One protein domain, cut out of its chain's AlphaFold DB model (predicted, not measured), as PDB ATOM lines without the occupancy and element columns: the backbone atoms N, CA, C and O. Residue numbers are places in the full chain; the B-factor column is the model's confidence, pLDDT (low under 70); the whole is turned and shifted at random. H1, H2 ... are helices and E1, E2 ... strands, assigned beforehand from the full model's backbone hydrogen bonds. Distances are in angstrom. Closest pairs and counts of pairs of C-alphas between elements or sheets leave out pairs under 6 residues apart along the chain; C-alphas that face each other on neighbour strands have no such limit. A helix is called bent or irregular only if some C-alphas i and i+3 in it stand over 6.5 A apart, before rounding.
ATOM      1  N   VAL A 662     129.180 112.379 115.736       42.31
ATOM      2  CA  VAL A 662     128.717 111.726 116.973       42.31
ATOM      3  C   VAL A 662     127.200 111.571 116.909       42.31
ATOM      4  O   VAL A 662     126.461 112.523 117.135       42.31
ATOM      5  N   GLN A 663     126.723 110.366 116.587       40.91
ATOM      6  CA  GLN A 663     125.289 110.078 116.504       40.91
ATOM      7  C   GLN A 663     124.770 109.509 117.831       40.91
ATOM      8  O   GLN A 663     124.942 108.328 118.132       40.91
ATOM      9  N   LEU A 664     124.121 110.353 118.636       44.50
ATOM     10  CA  LEU A 664     123.590 109.967 119.943       44.50
ATOM     11  C   LEU A 664     122.267 109.190 119.806       44.50
ATOM     12  O   LEU A 664     121.190 109.777 119.725       44.50
ATOM     13  N   VAL A 665     122.335 107.857 119.808       37.75
ATOM     14  CA  VAL A 665     121.140 106.993 119.840       37.75
ATOM     15  C   VAL A 665     120.608 106.897 121.275       37.75
ATOM     16  O   VAL A 665     120.996 106.008 122.033       37.75
ATOM     17  N   GLN A 666     119.727 107.824 121.656       53.62
ATOM     18  CA  GLN A 666     118.972 107.745 122.912       53.62
ATOM     19  C   GLN A 666     117.798 106.764 122.794       53.62
ATOM     20  O   GLN A 666     117.122 106.700 121.767       53.62
ATOM     21  N   ASN A 667     117.526 106.030 123.873       37.97
ATOM     22  CA  ASN A 667     116.341 105.191 124.009       37.97
ATOM     23  C   ASN A 667     115.347 105.912 124.943       37.97
ATOM     24  O   ASN A 667     115.628 106.008 126.139       37.97
ATOM     25  N   PRO A 668     114.212 106.450 124.453       41.88
ATOM     26  CA  PRO A 668     113.382 107.379 125.232       41.88
ATOM     27  C   PRO A 668     112.774 106.762 126.503       41.88
ATOM     28  O   PRO A 668     112.455 107.481 127.441       41.88
ATOM     29  N   LEU A 669     112.692 105.429 126.585       36.59
ATOM     30  CA  LEU A 669     112.237 104.692 127.774       36.59
ATOM     31  C   LEU A 669     113.204 104.737 128.978       36.59
ATOM     32  O   LEU A 669     112.880 104.166 130.023       36.59
ATOM     33  N   GLU A 670     114.379 105.362 128.848       54.09
ATOM     34  CA  GLU A 670     115.337 105.537 129.952       54.09
ATOM     35  C   GLU A 670     115.342 106.962 130.536       54.09
ATOM     36  O   GLU A 670     115.594 107.092 131.731       54.09
ATOM     37  N   LEU A 671     114.965 108.008 129.779       51.09
ATOM     38  CA  LEU A 671     114.873 109.380 130.317       51.09
ATOM     39  C   LEU A 671     113.802 109.490 131.413       51.09
ATOM     40  O   LEU A 671     114.097 109.933 132.520       51.09
ATOM     41  N   ASN A 672     112.592 108.996 131.135       50.94
ATOM     42  CA  ASN A 672     111.455 109.050 132.061       50.94
ATOM     43  C   ASN A 672     111.739 108.350 133.409       50.94
ATOM     44  O   ASN A 672     111.083 108.641 134.401       50.94
ATOM     45  N   LYS A 673     112.717 107.433 133.456       54.38
ATOM     46  CA  LYS A 673     113.141 106.739 134.685       54.38
ATOM     47  C   LYS A 673     114.176 107.517 135.498       54.38
ATOM     48  O   LYS A 673     114.352 107.225 136.671       54.38
ATOM     49  N   MET A 674     114.880 108.469 134.887       54.03
ATOM     50  CA  MET A 674     115.835 109.346 135.576       54.03
ATOM     51  C   MET A 674     115.138 110.595 136.127       54.03
ATOM     52  O   MET A 674     115.494 111.073 137.202       54.03
ATOM     53  N   GLU A 675     114.085 111.055 135.445       58.12
ATOM     54  CA  GLU A 675     113.141 112.057 135.953       58.12
ATOM     55  C   GLU A 675     112.422 111.555 137.224       58.12
ATOM     56  O   GLU A 675     112.383 112.260 138.230       58.12
ATOM     57  N   GLU A 676     111.987 110.288 137.243       58.50
ATOM     58  CA  GLU A 676     111.407 109.606 138.420       58.50
ATOM     59  C   GLU A 676     112.392 109.469 139.611       58.50
ATOM     60  O   GLU A 676     111.974 109.245 140.746       58.50
ATOM     61  N   VAL A 677     113.700 109.659 139.381       62.72
ATOM     62  CA  VAL A 677     114.764 109.659 140.409       62.72
ATOM     63  C   VAL A 677     115.147 111.089 140.849       62.72
ATOM     64  O   VAL A 677     115.954 111.265 141.759       62.72
ATOM     65  N   GLY A 678     114.537 112.128 140.263       56.84
ATOM     66  CA  GLY A 678     114.704 113.523 140.692       56.84
ATOM     67  C   GLY A 678     116.063 114.145 140.350       56.84
ATOM     68  O   GLY A 678     116.499 115.078 141.025       56.84
ATOM     69  N   ILE A 679     116.758 113.633 139.330       67.94
ATOM     70  CA  ILE A 679     118.029 114.200 138.862       67.94
ATOM     71  C   ILE A 679     117.733 115.317 137.857       67.94
ATOM     72  O   ILE A 679     117.131 115.061 136.816       67.94
ATOM     73  N   GLU A 680     118.196 116.542 138.123       76.44
ATOM     74  CA  GLU A 680     118.057 117.643 137.163       76.44
ATOM     75  C   GLU A 680     118.694 117.298 135.807       76.44
ATOM     76  O   GLU A 680     119.876 116.945 135.718       76.44
ATOM     77  N   GLU A 681     117.938 117.505 134.727       77.31
ATOM     78  CA  GLU A 681     118.403 117.290 133.353       77.31
ATOM     79  C   GLU A 681     119.684 118.095 133.045       77.31
ATOM     80  O   GLU A 681     120.571 117.644 132.316       77.31
ATOM     81  N   THR A 682     119.820 119.270 133.670       69.94
ATOM     82  CA  THR A 682     120.980 120.171 133.581       69.94
ATOM     83  C   THR A 682     122.283 119.495 134.035       69.94
ATOM     84  O   THR A 682     123.335 119.706 133.424       69.94
ATOM     85  N   ALA A 683     122.224 118.655 135.072       74.94
ATOM     86  CA  ALA A 683     123.369 117.944 135.628       74.94
ATOM     87  C   ALA A 683     123.773 116.765 134.734       74.94
ATOM     88  O   ALA A 683     124.963 116.569 134.473       74.94
ATOM     89  N   ILE A 684     122.787 116.033 134.200       80.75
ATOM     90  CA  ILE A 684     123.010 114.934 133.250       80.75
ATOM     91  C   ILE A 684     123.642 115.475 131.961       80.75
ATOM     92  O   ILE A 684     124.658 114.941 131.515       80.75
ATOM     93  N   ARG A 685     123.114 116.575 131.399       79.12
ATOM     94  CA  ARG A 685     123.679 117.234 130.206       79.12
ATOM     95  C   ARG A 685     125.144 117.637 130.413       79.12
ATOM     96  O   ARG A 685     125.984 117.281 129.591       79.12
ATOM     97  N   LYS A 686     125.475 118.297 131.533       82.88
ATOM     98  CA  LYS A 686     126.858 118.710 131.855       82.88
ATOM     99  C   LYS A 686     127.817 117.522 132.005       82.88
ATOM    100  O   LYS A 686     128.938 117.576 131.506       82.88
ATOM    101  N   GLN A 687     127.395 116.435 132.655       78.25
ATOM    102  CA  GLN A 687     128.236 115.238 132.797       78.25
ATOM    103  C   GLN A 687     128.395 114.472 131.475       78.25
ATOM    104  O   GLN A 687     129.481 113.964 131.193       78.25
ATOM    105  N   LEU A 688     127.356 114.436 130.633       85.75
ATOM    106  CA  LEU A 688     127.422 113.855 129.292       85.75
ATOM    107  C   LEU A 688     128.378 114.639 128.380       85.75
ATOM    108  O   LEU A 688     129.160 114.024 127.658       85.75
ATOM    109  N   GLU A 689     128.369 115.972 128.442       85.44
ATOM    110  CA  GLU A 689     129.283 116.820 127.668       85.44
ATOM    111  C   GLU A 689     130.755 116.571 128.047       85.44
ATOM    112  O   GLU A 689     131.591 116.344 127.171       85.44
ATOM    113  N   VAL A 690     131.066 116.517 129.350       85.56
ATOM    114  CA  VAL A 690     132.412 116.169 129.847       85.56
ATOM    115  C   VAL A 690     132.821 114.761 129.399       85.56
ATOM    116  O   VAL A 690     133.944 114.567 128.936       85.56
ATOM    117  N   ALA A 691     131.913 113.782 129.469       82.31
ATOM    118  CA  ALA A 691     132.188 112.416 129.030       82.31
ATOM    119  C   ALA A 691     132.462 112.318 127.516       82.31
ATOM    120  O   ALA A 691     133.385 111.615 127.105       82.31
ATOM    121  N   ILE A 692     131.705 113.046 126.686       85.69
ATOM    122  CA  ILE A 692     131.947 113.137 125.238       85.69
ATOM    123  C   ILE A 692     133.313 113.780 124.976       85.69
ATOM    124  O   ILE A 692     134.104 113.216 124.218       85.69
ATOM    125  N   ARG A 693     133.625 114.894 125.653       85.44
ATOM    126  CA  ARG A 693     134.904 115.607 125.517       85.44
ATOM    127  C   ARG A 693     136.096 114.693 125.827       85.44
ATOM    128  O   ARG A 693     136.971 114.524 124.976       85.44
ATOM    129  N   MET A 694     136.059 113.986 126.960       83.31
ATOM    130  CA  MET A 694     137.083 112.999 127.334       83.31
ATOM    131  C   MET A 694     137.228 111.865 126.305       83.31
ATOM    132  O   MET A 694     138.348 111.466 125.987       83.31
ATOM    133  N   LEU A 695     136.123 111.343 125.756       85.31
ATOM    134  CA  LEU A 695     136.168 110.290 124.730       85.31
ATOM    135  C   LEU A 695     136.763 110.793 123.402       85.31
ATOM    136  O   LEU A 695     137.493 110.046 122.743       85.31
ATOM    137  N   THR A 696     136.510 112.050 123.023       80.00
ATOM    138  CA  THR A 696     137.137 112.671 121.844       80.00
ATOM    139  C   THR A 696     138.629 112.946 122.046       80.00
ATOM    140  O   THR A 696     139.430 112.594 121.179       80.00
ATOM    141  N   GLU A 697     139.035 113.473 123.206       80.06
ATOM    142  CA  GLU A 697     140.442 113.733 123.552       80.06
ATOM    143  C   GLU A 697     141.274 112.440 123.587       80.06
ATOM    144  O   GLU A 697     142.380 112.385 123.047       80.06
ATOM    145  N   GLN A 698     140.712 111.357 124.135       83.94
ATOM    146  CA  GLN A 698     141.345 110.032 124.168       83.94
ATOM    147  C   GLN A 698     141.376 109.320 122.801       83.94
ATOM    148  O   GLN A 698     141.881 108.198 122.712       83.94
ATOM    149  N   LYS A 699     140.850 109.941 121.730       85.56
ATOM    150  CA  LYS A 699     140.719 109.355 120.381       85.56
ATOM    151  C   LYS A 699     140.049 107.973 120.426       85.56
ATOM    152  O   LYS A 699     140.501 107.023 119.779       85.56
ATOM    153  N   ALA A 700     138.994 107.853 121.236       80.50
ATOM    154  CA  ALA A 700     138.325 106.588 121.495       80.50
ATOM    155  C   ALA A 700     137.824 105.942 120.192       80.50
ATOM    156  O   ALA A 700     137.222 106.591 119.335       80.50
ATOM    157  N   LYS A 701     138.071 104.636 120.039       83.31
ATOM    158  CA  LYS A 701     137.588 103.878 118.876       83.31
ATOM    159  C   LYS A 701     136.060 103.824 118.869       83.31
ATOM    160  O   LYS A 701     135.424 103.846 119.928       83.31
ATOM    161  N   SER A 702     135.493 103.686 117.671       84.00
ATOM    162  CA  SER A 702     134.073 103.395 117.496       84.00
ATOM    163  C   SER A 702     133.679 102.148 118.289       84.00
ATOM    164  O   SER A 702     134.331 101.106 118.212       84.00
ATOM    165  N   GLY A 703     132.633 102.271 119.099       86.00
ATOM    166  CA  GLY A 703     132.264 101.263 120.081       86.00
ATOM    167  C   GLY A 703     131.303 101.794 121.138       86.00
ATOM    168  O   GLY A 703     130.949 102.972 121.163       86.00
ATOM    169  N   VAL A 704     130.874 100.892 122.017       86.31
ATOM    170  CA  VAL A 704     130.009 101.215 123.153       86.31
ATOM    171  C   VAL A 704     130.875 101.443 124.386       86.31
ATOM    172  O   VAL A 704     131.581 100.536 124.823       86.31
ATOM    173  N   HIS A 705     130.781 102.637 124.959       87.62
ATOM    174  CA  HIS A 705     131.502 103.062 126.154       87.62
ATOM    175  C   HIS A 705     130.542 103.109 127.346       87.62
ATOM    176  O   HIS A 705     129.432 103.634 127.241       87.62
ATOM    177  N   LEU A 706     130.956 102.539 128.480       86.38
ATOM    178  CA  LEU A 706     130.186 102.544 129.725       86.38
ATOM    179  C   LEU A 706     130.762 103.598 130.671       86.38
ATOM    180  O   LEU A 706     131.833 103.402 131.243       86.38
ATOM    181  N   VAL A 707     130.046 104.708 130.837       84.50
ATOM    182  CA  VAL A 707     130.438 105.807 131.724       84.50
ATOM    183  C   VAL A 707     129.706 105.649 133.048       84.50
ATOM    184  O   VAL A 707     128.477 105.644 133.075       84.50
ATOM    185  N   LYS A 708     130.448 105.518 134.154       76.38
ATOM    186  CA  LYS A 708     129.844 105.557 135.488       76.38
ATOM    187  C   LYS A 708     129.521 106.991 135.885       76.38
ATOM    188  O   LYS A 708     130.426 107.817 135.967       76.38
ATOM    189  N   VAL A 709     128.251 107.248 136.173       84.56
ATOM    190  CA  VAL A 709     127.790 108.487 136.811       84.56
ATOM    191  C   VAL A 709     127.923 108.383 138.344       84.56
ATOM    192  O   VAL A 709     128.032 107.271 138.873       84.56
ATOM    193  N   PRO A 710     127.963 109.506 139.093       64.56
ATOM    194  CA  PRO A 710     128.305 109.503 140.523       64.56
ATOM    195  C   PRO A 710     127.356 108.713 141.439       64.56
ATOM    196  O   PRO A 710     127.764 108.312 142.526       64.56
ATOM    197  N   ASN A 711     126.119 108.452 141.004       76.12
ATOM    198  CA  ASN A 711     125.159 107.593 141.709       76.12
ATOM    199  C   ASN A 711     125.492 106.083 141.609       76.12
ATOM    200  O   ASN A 711     124.876 105.268 142.293       76.12
ATOM    201  N   GLY A 712     126.477 105.702 140.786       78.31
ATOM    202  CA  GLY A 712     126.937 104.328 140.585       78.31
ATOM    203  C   GLY A 712     126.382 103.634 139.337       78.31
ATOM    204  O   GLY A 712     126.888 102.561 138.985       78.31
ATOM    205  N   GLU A 713     125.406 104.237 138.653       81.38
ATOM    206  CA  GLU A 713     124.828 103.728 137.407       81.38
ATOM    207  C   GLU A 713     125.804 103.860 136.226       81.38
ATOM    208  O   GLU A 713     126.763 104.633 136.262       81.38
ATOM    209  N   THR A 714     125.578 103.085 135.160       79.62
ATOM    210  CA  THR A 714     126.424 103.077 133.955       79.62
ATOM    211  C   THR A 714     125.648 103.534 132.726       79.62
ATOM    212  O   THR A 714     124.881 102.754 132.160       79.62
ATOM    213  N   LEU A 715     125.903 104.760 132.267       82.69
ATOM    214  CA  LEU A 715     125.398 105.266 130.992       82.69
ATOM    215  C   LEU A 715     126.114 104.576 129.823       82.69
ATOM    216  O   LEU A 715     127.340 104.449 129.814       82.69
ATOM    217  N   LYS A 716     125.344 104.138 128.825       86.88
ATOM    218  CA  LYS A 716     125.817 103.335 127.689       86.88
ATOM    219  C   LYS A 716     125.929 104.182 126.416       86.88
ATOM    220  O   LYS A 716     125.055 104.154 125.553       86.88
ATOM    221  N   ILE A 717     127.021 104.932 126.294       87.31
ATOM    222  CA  ILE A 717     127.268 105.835 125.162       87.31
ATOM    223  C   ILE A 717     127.745 105.021 123.953       87.31
ATOM    224  O   ILE A 717     128.778 104.357 124.010       87.31
ATOM    225  N   SER A 718     127.013 105.071 122.840       79.12
ATOM    226  CA  SER A 718     127.402 104.398 121.592       79.12
ATOM    227  C   SER A 718     128.084 105.392 120.651       79.12
ATOM    228  O   SER A 718     127.424 106.265 120.098       79.12
ATOM    229  N   LEU A 719     129.403 105.274 120.477       84.31
ATOM    230  CA  LEU A 719     130.206 106.152 119.624       84.31
ATOM    231  C   LEU A 719     130.425 105.497 118.251       84.31
ATOM    232  O   LEU A 719     131.167 104.522 118.132       84.31
ATOM    233  N   THR A 720     129.816 106.033 117.196       73.94
ATOM    234  CA  THR A 720     129.972 105.542 115.815       73.94
ATOM    235  C   THR A 720     130.828 106.493 114.983       73.94
ATOM    236  O   THR A 720     130.352 107.534 114.550       73.94
ATOM    237  N   VAL A 721     132.080 106.114 114.714       74.88
ATOM    238  CA  VAL A 721     132.966 106.845 113.792       74.88
ATOM    239  C   VAL A 721     132.706 106.356 112.368       74.88
ATOM    240  O   VAL A 721     132.989 105.197 112.056       74.88
ATOM    241  N   THR A 722     132.155 107.222 111.519       55.41
ATOM    242  CA  THR A 722     131.850 106.935 110.113       55.41
ATOM    243  C   THR A 722     132.834 107.652 109.186       55.41
ATOM    244  O   THR A 722     132.733 108.855 108.960       55.41
TER     245      THR A 722
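What this domain is: This is residues 662 to 722 of the 901 residues of the protein "Hypothetical protein" of Cyprideis torosa (UniProt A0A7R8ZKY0). A two-stranded hairpin, E1 and E2, has one long helix, H2, running slantwise over one of its faces, while the other face is bare. The short helix H1 lies off to one side, beyond one end of H2 and away from the hairpin, and residues 675 to 680 stick out at that end. The printed part has 61 residues, with two named helices and two named strands in the order H1, H2, E1, E2; the sheet, in the order E1 - E2, is antiparallel and the class is mixed, helices and strands. The whole is compact, with a radius of gyration of the C-alphas of 12.1 A, and its outline is elongated, spanning 34 by 20 by 18 A.

How they stand to each other: Strands E1, residues 703 to 708, and E2, residues 714 to 719, form a hairpin of antiparallel neighbours, their directions at 153 degrees. The C-alphas of Val 704 and Ser 718 face each other at 4.4 A. N 705 and O 717 are 2.8 A apart, and N 715 and O 707 are 2.8 A apart, both within hydrogen-bond range. H2, residues 681 to 697, and E2 are near each other, with 8 pairs of C-alphas within 10 A. The closest C-alphas of H2 and E1 are those of Ala 691 and Val 707, 7.3 A apart. H1, residues 668 to 675, and H2 are close but not clearly touching, with the closest C-alphas, those of Glu 675 and Glu 681, 7.9 A apart. Their lines stand at a steep tilt of 60 degrees, and they run opposite ways. H1 is apart from both E1 and E2. In H2 every O i to N i+4 pair is within hydrogen-bond range; in H1 1 of 4 is, beside 3 of 5 O i to N i+3 pairs.

Where its parts are: E1 measures 16.2 A from first to last C-alpha, and E2 measures 15.1 A, ending with C-alpha 719 at (130.206, 106.152, 119.624). H2, the longest helix, measures 24.4 A and begins with C-alpha 681 at (118.403, 117.290, 133.353). H1 measures 11.7 A and begins with C-alpha 668 at (113.382, 107.379, 125.232). It is neither bent nor irregular, but only just: C-alphas 669 and 672 are 6.2 A apart.

The domain as a whole: The two C-alphas farthest apart are those of Gly 678 and Thr 722, at 35.7 A, while the first and last printed C-alphas, of Val 662 and Thr 722, are 8.9 A apart. The printed part has no cut. The links H1 to H2, H2 to E1 and E1 to E2 are tight, each of 5 residues, and residues 675 to 680, of which 675 belongs to H1, stand free. The mean pLDDT of the printed part is 71.7; it is under 70 at residues 662 to 679, 682, 710 and 722, and the mean of H1 is 50.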